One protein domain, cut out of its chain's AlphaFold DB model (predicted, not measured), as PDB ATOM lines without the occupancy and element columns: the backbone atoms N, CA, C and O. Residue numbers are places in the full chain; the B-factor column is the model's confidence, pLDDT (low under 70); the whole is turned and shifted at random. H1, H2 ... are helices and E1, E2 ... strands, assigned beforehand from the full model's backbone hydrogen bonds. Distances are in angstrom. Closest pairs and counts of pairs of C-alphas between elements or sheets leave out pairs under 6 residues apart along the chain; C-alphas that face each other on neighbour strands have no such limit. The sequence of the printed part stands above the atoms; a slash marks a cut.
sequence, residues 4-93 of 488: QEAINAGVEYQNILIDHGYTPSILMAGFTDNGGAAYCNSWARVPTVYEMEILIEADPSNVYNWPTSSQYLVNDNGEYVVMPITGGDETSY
ATOM      1  N   GLN A   4      14.583  42.859 -17.791       88.81
ATOM      2  CA  GLN A   4      14.389  44.268 -17.453       88.81
ATOM      3  C   GLN A   4      13.518  44.989 -18.489       88.81
ATOM      4  O   GLN A   4      12.667  45.792 -18.112       88.81
ATOM      5  N   GLU A   5      13.704  44.694 -19.777       84.50
ATOM      6  CA  GLU A   5      12.858  45.227 -20.852       84.50
ATOM      7  C   GLU A   5      11.412  44.760 -20.697       84.50
ATOM      8  O   GLU A   5      10.505  45.587 -20.767       84.50
ATOM      9  N   ALA A   6      11.199  43.474 -20.398       86.50
ATOM     10  CA  ALA A   6       9.863  42.926 -20.184       86.50
ATOM     11  C   ALA A   6       9.136  43.622 -19.024       86.50
ATOM     12  O   ALA A   6       7.986  44.034 -19.169       86.50
ATOM     13  N   ILE A   7       9.827  43.824 -17.896       89.88
ATOM     14  CA  ILE A   7       9.282  44.533 -16.730       89.88
ATOM     15  C   ILE A   7       8.945  45.987 -17.080       89.88
ATOM     16  O   ILE A   7       7.860  46.463 -16.749       89.88
ATOM     17  N   ASN A   8       9.854  46.691 -17.758       88.31
ATOM     18  CA  ASN A   8       9.658  48.097 -18.119       88.31
ATOM     19  C   ASN A   8       8.497  48.288 -19.105       88.31
ATOM     20  O   ASN A   8       7.787  49.287 -19.024       88.31
ATOM     21  N   ALA A   9       8.306  47.336 -20.018       79.56
ATOM     22  CA  ALA A   9       7.243  47.352 -21.015       79.56
ATOM     23  C   ALA A   9       5.919  46.739 -20.514       79.56
ATOM     24  O   ALA A   9       4.940  46.730 -21.257       79.56
ATOM     25  N   GLY A  10       5.863  46.235 -19.274       85.56
ATOM     26  CA  GLY A  10       4.663  45.599 -18.719       85.56
ATOM     27  C   GLY A  10       4.264  44.305 -19.436       85.56
ATOM     28  O   GLY A  10       3.086  43.960 -19.466       85.56
ATOM     29  N   VAL A  11       5.232  43.608 -20.035       85.56
ATOM     30  CA  VAL A  11       5.012  42.364 -20.779       85.56
ATOM     31  C   VAL A  11       4.814  41.213 -19.802       85.56
ATOM     32  O   VAL A  11       5.623  41.016 -18.895       85.56
ATOM     33  N   GLU A  12       3.755  40.430 -19.991       87.44
ATOM     34  CA  GLU A  12       3.535  39.215 -19.209       87.44
ATOM     35  C   GLU A  12       4.472  38.097 -19.692       87.44
ATOM     36  O   GLU A  12       4.452  37.708 -20.859       87.44
ATOM     37  N   TYR A  13       5.292  37.569 -18.784       90.00
ATOM     38  CA  TYR A  13       6.218  36.464 -19.034       90.00
ATOM     39  C   TYR A  13       6.041  35.383 -17.963       90.00
ATOM     40  O   TYR A  13       5.697  35.676 -16.816       90.00
ATOM     41  N   GLN A  14       6.263  34.119 -18.322       90.62
ATOM     42  CA  GLN A  14       5.910  32.980 -17.462       90.62
ATOM     43  C   GLN A  14       7.088  32.446 -16.646       90.62
ATOM     44  O   GLN A  14       6.878  31.751 -15.652       90.62
ATOM     45  N   ASN A  15       8.326  32.752 -17.043       91.75
ATOM     46  CA  ASN A  15       9.511  32.363 -16.284       91.75
ATOM     47  C   ASN A  15      10.703  33.298 -16.537       91.75
ATOM     48  O   ASN A  15      10.685  34.108 -17.461       91.75
ATOM     49  N   ILE A  16      11.753  33.164 -15.729       93.44
ATOM     50  CA  ILE A  16      13.039  33.833 -15.932       93.44
ATOM     51  C   ILE A  16      14.045  32.794 -16.422       93.44
ATOM     52  O   ILE A  16      14.264  31.775 -15.768       93.44
ATOM     53  N   LEU A  17      14.669  33.069 -17.561       93.62
ATOM     54  CA  LEU A  17      15.755  32.276 -18.128       93.62
ATOM     55  C   LEU A  17      17.087  32.992 -17.874       93.62
ATOM     56  O   LEU A  17      17.143  34.222 -17.861       93.62
ATOM     57  N   ILE A  18      18.160  32.233 -17.668       93.12
ATOM     58  CA  ILE A  18      19.515  32.777 -17.513       93.12
ATOM     59  C   ILE A  18      20.283  32.443 -18.785       93.12
ATOM     60  O   ILE A  18      20.407  31.266 -19.119       93.12
ATOM     61  N   ASP A  19      20.783  33.461 -19.484       91.56
ATOM     62  CA  ASP A  19      21.665  33.254 -20.628       91.56
ATOM     63  C   ASP A  19      23.136  33.338 -20.198       91.56
ATOM     64  O   ASP A  19      23.604  34.355 -19.672       91.56
ATOM     65  N   HIS A  20      23.859  32.235 -20.401       89.44
ATOM     66  CA  HIS A  20      25.260  32.069 -20.027       89.44
ATOM     67  C   HIS A  20      26.249  32.471 -21.132       89.44
ATOM     68  O   HIS A  20      27.455  32.425 -20.897       89.44
ATOM     69  N   GLY A  21      25.767  32.898 -22.303       83.88
ATOM     70  CA  GLY A  21      26.578  33.391 -23.418       83.88
ATOM     71  C   GLY A  21      27.212  34.766 -23.176       83.88
ATOM     72  O   GLY A  21      28.070  35.189 -23.944       83.88
ATOM     73  N   TYR A  22      26.847  35.448 -22.083       83.38
ATOM     74  CA  TYR A  22      27.330  36.783 -21.722       83.38
ATOM     75  C   TYR A  22      28.074  36.773 -20.380       83.38
ATOM     76  O   TYR A  22      27.805  35.950 -19.501       83.38
ATOM     77  N   THR A  23      28.999  37.723 -20.197       84.69
ATOM     78  CA  THR A  23      29.710  37.947 -18.926       84.69
ATOM     79  C   THR A  23      29.537  39.402 -18.459       84.69
ATOM     80  O   THR A  23      30.123  40.294 -19.074       84.69
ATOM     81  N   PRO A  24      28.791  39.669 -17.365       87.81
ATOM     82  CA  PRO A  24      28.032  38.706 -16.558       87.81
ATOM     83  C   PRO A  24      26.837  38.116 -17.326       87.81
ATOM     84  O   PRO A  24      26.366  38.715 -18.290       87.81
ATOM     85  N   SER A  25      26.345  36.955 -16.884       90.88
ATOM     86  CA  SER A  25      25.144  36.338 -17.462       90.88
ATOM     87  C   SER A  25      23.947  37.284 -17.379       90.88
ATOM     88  O   SER A  25      23.784  37.999 -16.385       90.88
ATOM     89  N   ILE A  26      23.102  37.264 -18.405       91.69
ATOM     90  CA  ILE A  26      21.917  38.124 -18.485       91.69
ATOM     91  C   ILE A  26      20.652  37.340 -18.140       91.69
ATOM     92  O   ILE A  26      20.555  36.135 -18.381       91.69
ATOM     93  N   LEU A  27      19.672  38.032 -17.557       94.38
ATOM     94  CA  LEU A  27      18.351  37.474 -17.280       94.38
ATOM     95  C   LEU A  27      17.406  37.805 -18.430       94.38
ATOM     96  O   LEU A  27      17.295  38.958 -18.848       94.38
ATOM     97  N   MET A  28      16.692  36.793 -18.892       94.50
ATOM     98  CA  MET A  28      15.808  36.836 -20.046       94.50
ATOM     99  C   MET A  28      14.384  36.484 -19.623       94.50
ATOM    100  O   MET A  28      14.179  35.620 -18.766       94.50
ATOM    101  N   ALA A  29      13.397  37.137 -20.229       94.38
ATOM    102  CA  ALA A  29      12.003  36.745 -20.069       94.38
ATOM    103  C   ALA A  29      11.739  35.453 -20.864       94.38
ATOM    104  O   ALA A  29      12.073  35.373 -22.046       94.38
ATOM    105  N   GLY A  30      11.178  34.441 -20.202       95.19
ATOM    106  CA  GLY A  30      10.780  33.170 -20.802       95.19
ATOM    107  C   GLY A  30       9.278  33.123 -21.060       95.19
ATOM    108  O   GLY A  30       8.483  33.431 -20.166       95.19
ATOM    109  N   PHE A  31       8.902  32.695 -22.262       94.88
ATOM    110  CA  PHE A  31       7.525  32.710 -22.752       94.88
ATOM    111  C   PHE A  31       6.996  31.303 -22.999       94.88
ATOM    112  O   PHE A  31       7.724  30.445 -23.498       94.88
ATOM    113  N   THR A  32       5.725  31.072 -22.672       93.88
ATOM    114  CA  THR A  32       5.021  29.865 -23.125       93.88
ATOM    115  C   THR A  32       4.629  29.961 -24.591       93.88
ATOM    116  O   THR A  32       4.654  31.043 -25.168       93.88
ATOM    117  N   ASP A  33       4.227  28.840 -25.185       91.06
ATOM    118  CA  ASP A  33       3.598  28.795 -26.506       91.06
ATOM    119  C   ASP A  33       2.465  29.830 -26.642       91.06
ATOM    120  O   ASP A  33       2.550  30.767 -27.430       91.06
ATOM    121  N   ASN A  34       1.447  29.736 -25.790       88.75
ATOM    122  CA  ASN A  34       0.279  30.605 -25.822       88.75
ATOM    123  C   ASN A  34       0.598  32.030 -25.350       88.75
ATOM    124  O   ASN A  34       0.047  32.986 -25.887       88.75
ATOM    125  N   GLY A  35       1.482  32.188 -24.360       89.56
ATOM    126  CA  GLY A  35       1.865  33.497 -23.825       89.56
ATOM    127  C   GLY A  35       2.725  34.297 -24.801       89.56
ATOM    128  O   GLY A  35       2.462  35.474 -25.039       89.56
ATOM    129  N   GLY A  36       3.713  33.648 -25.419       90.56
ATOM    130  CA  GLY A  36       4.563  34.247 -26.444       90.56
ATOM    131  C   GLY A  36       3.789  34.558 -27.720       90.56
ATOM    132  O   GLY A  36       3.913  35.659 -28.253       90.56
ATOM    133  N   ALA A  37       2.915  33.644 -28.153       88.88
ATOM    134  CA  ALA A  37       2.007  33.894 -29.265       88.88
ATOM    135  C   ALA A  37       1.073  35.077 -28.993       88.88
ATOM    136  O   ALA A  37       0.969  35.967 -29.829       88.88
ATOM    137  N   ALA A  38       0.426  35.133 -27.825       86.50
ATOM    138  CA  ALA A  38      -0.442  36.251 -27.459       86.50
ATOM    139  C   ALA A  38       0.320  37.584 -27.424       86.50
ATOM    140  O   ALA A  38      -0.200  38.596 -27.894       86.50
ATOM    141  N   TYR A  39       1.557  37.580 -26.916       87.06
ATOM    142  CA  TYR A  39       2.404  38.766 -26.919       87.06
ATOM    143  C   TYR A  39       2.735  39.223 -28.341       87.06
ATOM    144  O   TYR A  39       2.449  40.375 -28.670       87.06
ATOM    145  N   CYS A  40       3.272  38.346 -29.197       87.31
ATOM    146  CA  CYS A  40       3.572  38.729 -30.575       87.31
ATOM    147  C   CYS A  40       2.298  39.164 -31.304       87.31
ATOM    148  O   CYS A  40       2.282  40.252 -31.857       87.31
ATOM    149  N   ASN A  41       1.194  38.420 -31.198       83.56
ATOM    150  CA  ASN A  41      -0.073  38.719 -31.880       83.56
ATOM    151  C   ASN A  41      -0.738  40.037 -31.446       83.56
ATOM    152  O   ASN A  41      -1.707  40.463 -32.070       83.56
ATOM    153  N   SER A  42      -0.246  40.698 -30.395       80.75
ATOM    154  CA  SER A  42      -0.727  42.031 -30.020       80.75
ATOM    155  C   SER A  42      -0.161  43.166 -30.893       80.75
ATOM    156  O   SER A  42      -0.730  44.256 -30.885       80.75
ATOM    157  N   TRP A  43       0.912  42.927 -31.663       71.50
ATOM    158  CA  TRP A  43       1.542  43.930 -32.547       71.50
ATOM    159  C   TRP A  43       2.341  43.354 -33.744       71.50
ATOM    160  O   TRP A  43       2.903  44.111 -34.533       71.50
ATOM    161  N   ALA A  44       2.420  42.033 -33.875       82.75
ATOM    162  CA  ALA A  44       3.309  41.271 -34.753       82.75
ATOM    163  C   ALA A  44       2.801  39.816 -34.882       82.75
ATOM    164  O   ALA A  44       1.649  39.523 -34.568       82.75
ATOM    165  N   ARG A  45       3.661  38.880 -35.297       87.62
ATOM    166  CA  ARG A  45       3.416  37.431 -35.183       87.62
ATOM    167  C   ARG A  45       4.681  36.666 -34.796       87.62
ATOM    168  O   ARG A  45       5.786  37.197 -34.884       87.62
ATOM    169  N   VAL A  46       4.516  35.416 -34.374       90.00
ATOM    170  CA  VAL A  46       5.638  34.477 -34.200       90.00
ATOM    171  C   VAL A  46       6.207  34.132 -35.596       90.00
ATOM    172  O   VAL A  46       5.410  33.952 -36.526       90.00
ATOM    173  N   PRO A  47       7.540  34.081 -35.789       90.31
ATOM    174  CA  PRO A  47       8.145  33.672 -37.061       90.31
ATOM    175  C   PRO A  47       7.727  32.253 -37.452       90.31
ATOM    176  O   PRO A  47       7.496  31.406 -36.586       90.31
ATOM    177  N   THR A  48       7.651  31.989 -38.753       89.00
ATOM    178  CA  THR A  48       7.501  30.626 -39.281       89.00
ATOM    179  C   THR A  48       8.822  29.856 -39.210       89.00
ATOM    180  O   THR A  48       9.882  30.464 -39.056       89.00
ATOM    181  N   VAL A  49       8.772  28.526 -39.356       87.31
ATOM    182  CA  VAL A  49       9.973  27.670 -39.484       87.31
ATOM    183  C   VAL A  49      10.915  28.201 -40.563       87.31
ATOM    184  O   VAL A  49      12.077  28.462 -40.277       87.31
ATOM    185  N   TYR A  50      10.387  28.486 -41.753       82.69
ATOM    186  CA  TYR A  50      11.161  29.001 -42.884       82.69
ATOM    187  C   TYR A  50      11.862  30.337 -42.587       82.69
ATOM    188  O   TYR A  50      13.039  30.525 -42.877       82.69
ATOM    189  N   GLU A  51      11.158  31.282 -41.962       83.75
ATOM    190  CA  GLU A  51      11.754  32.573 -41.596       83.75
ATOM    191  C   GLU A  51      12.811  32.436 -40.505       83.75
ATOM    192  O   GLU A  51      13.789  33.182 -40.491       83.75
ATOM    193  N   MET A  52      12.618  31.486 -39.589       88.81
ATOM    194  CA  MET A  52      13.599  31.183 -38.559       88.81
ATOM    195  C   MET A  52      14.864  30.555 -39.161       88.81
ATOM    196  O   MET A  52      15.959  30.915 -38.740       88.81
ATOM    197  N   GLU A  53      14.743  29.685 -40.167       88.69
ATOM    198  CA  GLU A  53      15.890  29.122 -40.897       88.69
ATOM    199  C   GLU A  53      16.706  30.216 -41.597       88.69
ATOM    200  O   GLU A  53      17.919  30.290 -41.401       88.69
ATOM    201  N   ILE A  54      16.044  31.131 -42.320       80.50
ATOM    202  CA  ILE A  54      16.704  32.295 -42.942       80.50
ATOM    203  C   ILE A  54      17.408  33.147 -41.882       80.50
ATOM    204  O   ILE A  54      18.542  33.595 -42.068       80.50
ATOM    205  N   LEU A  55      16.742  33.385 -40.751       85.31
ATOM    206  CA  LEU A  55      17.323  34.150 -39.660       85.31
ATOM    207  C   LEU A  55      18.567  33.457 -39.089       85.31
ATOM    208  O   LEU A  55      19.529  34.145 -38.773       85.31
ATOM    209  N   ILE A  56      18.582  32.127 -38.973       88.50
ATOM    210  CA  ILE A  56      19.746  31.358 -38.506       88.50
ATOM    211  C   ILE A  56      20.924  31.484 -39.480       88.50
ATOM    212  O   ILE A  56      22.059  31.645 -39.029       88.50
ATOM    213  N   GLU A  57      20.676  31.469 -40.794       87.38
ATOM    214  CA  GLU A  57      21.724  31.666 -41.810       87.38
ATOM    215  C   GLU A  57      22.420  33.030 -41.688       87.38
ATOM    216  O   GLU A  57      23.616  33.143 -41.954       87.38
ATOM    217  N   ALA A  58      21.698  34.055 -41.224       82.94
ATOM    218  CA  ALA A  58      22.251  35.384 -40.962       82.94
ATOM    219  C   ALA A  58      23.124  35.465 -39.688       82.94
ATOM    220  O   ALA A  58      23.641  36.538 -39.368       82.94
ATOM    221  N   ASP A  59      23.284  34.358 -38.954       86.69
ATOM    222  CA  ASP A  59      24.104  34.217 -37.744       86.69
ATOM    223  C   ASP A  59      23.902  35.336 -36.692       86.69
ATOM    224  O   ASP A  59      24.836  36.033 -36.271       86.69
ATOM    225  N   PRO A  60      22.663  35.538 -36.212       85.88
ATOM    226  CA  PRO A  60      22.317  36.658 -35.344       85.88
ATOM    227  C   PRO A  60      22.970  36.552 -33.964       85.88
ATOM    228  O   PRO A  60      23.134  37.561 -33.274       85.88
ATOM    229  N   SER A  61      23.388  35.348 -33.570       86.56
ATOM    230  CA  SER A  61      24.161  35.115 -32.349       86.56
ATOM    231  C   SER A  61      25.502  35.845 -32.399       86.56
ATOM    232  O   SER A  61      25.872  36.492 -31.423       86.56
ATOM    233  N   ASN A  62      26.200  35.810 -33.538       85.06
ATOM    234  CA  ASN A  62      27.483  36.493 -33.700       85.06
ATOM    235  C   ASN A  62      27.324  37.944 -34.173       85.06
ATOM    236  O   ASN A  62      28.038  38.823 -33.694       85.06
ATOM    237  N   VAL A  63      26.393  38.214 -35.095       78.94
ATOM    238  CA  VAL A  63      26.231  39.549 -35.698       78.94
ATOM    239  C   VAL A  63      25.544  40.524 -34.740       78.94
ATOM    240  O   VAL A  63      25.966  41.673 -34.605       78.94
ATOM    241  N   TYR A  64      24.503  40.065 -34.044       81.94
ATOM    242  CA  TYR A  64      23.632  40.915 -33.229       81.94
ATOM    243  C   TYR A  64      23.637  40.537 -31.747       81.94
ATOM    244  O   TYR A  64      22.857  41.094 -30.975       81.94
ATOM    245  N   ASN A  65      24.521  39.622 -31.334       86.75
ATOM    246  CA  ASN A  65      24.598  39.100 -29.972       86.75
ATOM    247  C   ASN A  65      23.239  38.600 -29.483       86.75
ATOM    248  O   ASN A  65      22.770  39.035 -28.429       86.75
ATOM    249  N   TRP A  66      22.574  37.739 -30.253       90.81
ATOM    250  CA  TRP A  66      21.333  37.113 -29.798       90.81
ATOM    251  C   TRP A  66      21.591  36.035 -28.729       90.81
ATOM    252  O   TRP A  66      22.575  35.302 -28.825       90.81
ATOM    253  N   PRO A  67      20.708  35.909 -27.722       92.44
ATOM    254  CA  PRO A  67      20.777  34.868 -26.695       92.44
ATOM    255  C   PRO A  67      20.714  33.459 -27.288       92.44
ATOM    256  O   PRO A  67      19.886  33.191 -28.158       92.44
ATOM    257  N   THR A  68      21.538  32.542 -26.784       92.50
ATOM    258  CA  THR A  68      21.693  31.178 -27.331       92.50
ATOM    259  C   THR A  68      21.449  30.072 -26.308       92.50
ATOM    260  O   THR A  68      21.375  28.902 -26.673       92.50
ATOM    261  N   SER A  69      21.288  30.405 -25.024       91.75
ATOM    262  CA  SER A  69      21.171  29.408 -23.946       91.75
ATOM    263  C   SER A  69      19.805  28.704 -23.893       91.75
ATOM    264  O   SER A  69      19.617  27.781 -23.099       91.75
ATOM    265  N   SER A  70      18.844  29.126 -24.719       92.50
ATOM    266  CA  SER A  70      17.523  28.518 -24.891       92.50
ATOM    267  C   SER A  70      17.086  28.584 -26.358       92.50
ATOM    268  O   SER A  70      17.652  29.335 -27.154       92.50
ATOM    269  N   GLN A  71      16.081  27.785 -26.709       94.44
ATOM    270  CA  GLN A  71      15.454  27.801 -28.032       94.44
ATOM    271  C   GLN A  71      14.500  28.997 -28.163       94.44
ATOM    272  O   GLN A  71      14.181  29.658 -27.173       94.44
ATOM    273  N   TYR A  72      14.046  29.264 -29.383       95.19
ATOM    274  CA  TYR A  72      13.077  30.306 -29.709       95.19
ATOM    275  C   TYR A  72      11.748  29.681 -30.111       95.19
ATOM    276  O   TYR A  72      11.731  28.606 -30.708       95.19
ATOM    277  N   LEU A  73      10.646  30.350 -29.775       96.06
ATOM    278  CA  LEU A  73       9.308  29.966 -30.217       96.06
ATOM    279  C   LEU A  73       9.138  30.221 -31.722       96.06
ATOM    280  O   LEU A  73       9.450  31.312 -32.195       96.06
ATOM    281  N   VAL A  74       8.608  29.232 -32.441       94.25
ATOM    282  CA  VAL A  74       8.421  29.251 -33.898       94.25
ATOM    283  C   VAL A  74       7.054  28.654 -34.245       94.25
ATOM    284  O   VAL A  74       6.557  27.775 -33.541       94.25
ATOM    285  N   ASN A  75       6.416  29.144 -35.306       91.50
ATOM    286  CA  ASN A  75       5.164  28.602 -35.825       91.50
ATOM    287  C   ASN A  75       5.437  27.622 -36.977       91.50
ATOM    288  O   ASN A  75       5.971  28.011 -38.016       91.50
ATOM    289  N   ASP A  76       5.035  26.369 -36.800       90.50
ATOM    290  CA  ASP A  76       4.979  25.364 -37.855       90.50
ATOM    291  C   ASP A  76       3.515  25.115 -38.226       90.50
ATOM    292  O   ASP A  76       2.786  24.410 -37.531       90.50
ATOM    293  N   ASN A  77       3.057  25.747 -39.309       84.50
ATOM    294  CA  ASN A  77       1.728  25.521 -39.886       84.50
ATOM    295  C   ASN A  77       0.563  25.591 -38.871       84.50
ATOM    296  O   ASN A  77      -0.422  24.858 -38.974       84.50
ATOM    297  N   GLY A  78       0.656  26.500 -37.894       82.81
ATOM    298  CA  GLY A  78      -0.351  26.697 -36.847       82.81
ATOM    299  C   GLY A  78      -0.075  25.968 -35.527       82.81
ATOM    300  O   GLY A  78      -0.751  26.263 -34.541       82.81
ATOM    301  N   GLU A  79       0.922  25.085 -35.469       91.75
ATOM    302  CA  GLU A  79       1.446  24.504 -34.232       91.75
ATOM    303  C   GLU A  79       2.673  25.296 -33.750       91.75
ATOM    304  O   GLU A  79       3.522  25.707 -34.538       91.75
ATOM    305  N   TYR A  80       2.771  25.550 -32.444       93.94
ATOM    306  CA  TYR A  80       3.933  26.237 -31.881       93.94
ATOM    307  C   TYR A  80       5.001  25.230 -31.455       93.94
ATOM    308  O   TYR A  80       4.827  24.463 -30.504       93.94
ATOM    309  N   VAL A  81       6.128  25.280 -32.156       94.94
ATOM    310  CA  VAL A  81       7.328  24.471 -31.930       94.94
ATOM    311  C   VAL A  81       8.474  25.369 -31.462       94.94
ATOM    312  O   VAL A  81       8.312  26.581 -31.289       94.94
ATOM    313  N   VAL A  82       9.638  24.781 -31.193       95.81
ATOM    314  CA  VAL A  82      10.820  25.529 -30.759       95.81
ATOM    315  C   VAL A  82      12.060  25.136 -31.553       95.81
ATOM    316  O   VAL A  82      12.267  23.956 -31.840       95.81
ATOM    317  N   MET A  83      12.900  26.123 -31.868       94.50
ATOM    318  CA  MET A  83      14.108  25.951 -32.681       94.50
ATOM    319  C   MET A  83      15.321  26.645 -32.034       94.50
ATOM    320  O   MET A  83      15.182  27.748 -31.493       94.50
ATOM    321  N   PRO A  84      16.516  26.027 -32.027       93.19
ATOM    322  CA  PRO A  84      17.736  26.681 -31.562       93.19
ATOM    323  C   PRO A  84      18.244  27.709 -32.585       93.19
ATOM    324  O   PRO A  84      18.396  27.402 -33.761       93.19
ATOM    325  N   ILE A  85      18.604  28.912 -32.124       91.12
ATOM    326  CA  ILE A  85      19.144  29.978 -32.996       91.12
ATOM    327  C   ILE A  85      20.541  29.656 -33.562       91.12
ATOM    328  O   ILE A  85      21.029  30.327 -34.461       91.12
ATOM    329  N   THR A  86      21.203  28.629 -33.028       89.81
ATOM    330  CA  THR A  86      22.507  28.136 -33.496       89.81
ATOM    331  C   THR A  86      22.389  27.073 -34.596       89.81
ATOM    332  O   THR A  86      23.401  26.484 -34.970       89.81
ATOM    333  N   GLY A  87      21.171  26.783 -35.070       85.44
ATOM    334  CA  GLY A  87      20.881  25.731 -36.047       85.44
ATOM    335  C   GLY A  87      20.536  24.372 -35.426       85.44
ATOM    336  O   GLY A  87      20.975  24.041 -34.320       85.44
ATOM    337  N   GLY A  88      19.727  23.596 -36.154       86.31
ATOM    338  CA  GLY A  88      19.177  22.290 -35.764       86.31
ATOM    339  C   GLY A  88      17.674  22.185 -36.056       86.31
ATOM    340  O   GLY A  88      17.037  23.201 -36.315       86.31
ATOM    341  N   ASP A  89      17.127  20.969 -35.989       86.06
ATOM    342  CA  ASP A  89      15.707  20.708 -36.272       86.06
ATOM    343  C   ASP A  89      14.772  21.352 -35.227       86.06
ATOM    344  O   ASP A  89      15.121  21.501 -34.045       86.06
ATOM    345  N   GLU A  90      13.549  21.680 -35.644       87.50
ATOM    346  CA  GLU A  90      12.471  22.053 -34.739       87.50
ATOM    347  C   GLU A  90      12.069  20.894 -33.818       87.50
ATOM    348  O   GLU A  90      12.136  19.705 -34.137       87.50
ATOM    349  N   THR A  91      11.641  21.245 -32.609       92.75
ATOM    350  CA  THR A  91      11.225  20.275 -31.593       92.75
ATOM    351  C   THR A  91       9.937  20.720 -30.917       92.75
ATOM    352  O   THR A  91       9.602  21.903 -30.896       92.75
ATOM    353  N   SER A  92       9.197  19.776 -30.330       91.50
ATOM    354  CA  SER A  92       7.978  20.108 -29.588       91.50
ATOM    355  C   SER A  92       8.281  21.023 -28.399       91.50
ATOM    356  O   SER A  92       9.209  20.762 -27.627       91.50
ATOM    357  N   TYR A  93       7.439  22.037 -28.198       89.69
ATOM    358  CA  TYR A  93       7.513  22.920 -27.038       89.69
ATOM    359  C   TYR A  93       7.381  22.127 -25.720       89.69
ATOM    360  O   TYR A  93       6.503  21.273 -25.568       89.69
TER     361      TYR A  93
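What this domain is: This is residues 4 to 93 of the 488 residues of the protein "Big-1 domain-containing protein" of Agarivorans sp. B2Z047 (UniProt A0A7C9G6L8). Two small strand hairpins lie toward opposite ends of the longest axis, E1 with E2 and E3 with E4, while the short helices H2 and H4 lie at opposite sides between them. H3 packs along the E3 E4 hairpin, residues 33 to 37 of H2 are near that same hairpin, and H1 is beside E2. The printed part has 90 residues with four named helices and four named strands, in the order H1, E1, E2, H2, H3, H4, E3, E4, and its class is mixed, helices and strands. Each of the two sheets has two antiparallel strands. The whole is compact, with a radius of gyration of the C-alphas of 13.1 A, and spans 35 by 28 by 22 A.

Where its parts are: H1, residues 4 to 8, begins with C-alpha 4 at (14.389, 44.268, -17.453). E1 is residues 15 to 19, 12.9 A from first to last C-alpha, and E2 is residues 26 to 30, 12.4 A. H2 is residues 33 to 40, 10.7 A long, and H3 is residues 49 to 57, 12.6 A long, with C-alpha 49 at (9.973, 27.670, -39.484). H4 is residues 60 to 63, 4.9 A. E3 is residues 72 to 76, 12.5 A, and E4 is residues 79 to 83, 12.8 A, ending with C-alpha 83 at (14.108, 25.951, -32.681).

How they stand to each other: The closest C-alphas of H1 and E2 are those of Ala 6 and Ala 29, 6.5 A apart. E1 and E2 form an antiparallel hairpin, with N 17 and O 28 within hydrogen-bond range at 2.9 A. The closest C-alphas of H2 and E4 are those of Asp 33 and Tyr 80, 6.0 A apart. H3 comes closest to E3 at the C-alphas of Val 49 and Asp 76, 5.7 A. H3 and H4 meet only through their link. E3 and E4 form the second antiparallel hairpin, with N 74 and O 81 at 2.9 A and N 76 and O 79 at 2.8 A, both within hydrogen-bond range. Residues 81 to 82 of E4 also pair with residues 91 to 92, antiparallel. E1 and E2 are apart from E3 and E4. In H1, H2 and H3 every O i to N i+4 pair is within hydrogen-bond range; H4 is too short for such a pair, and its one O i to N i+3 pair is not within range.

The domain as a whole: The two C-alphas farthest apart, those of Pro 24 and Asn 77, are 37.5 A apart. The printed part has no cut, and no link is long; those from E2 to H2, H3 to H4 and E3 to E4 are tight. The mean pLDDT of the printed part is 88.7, and no printed residue is under 70.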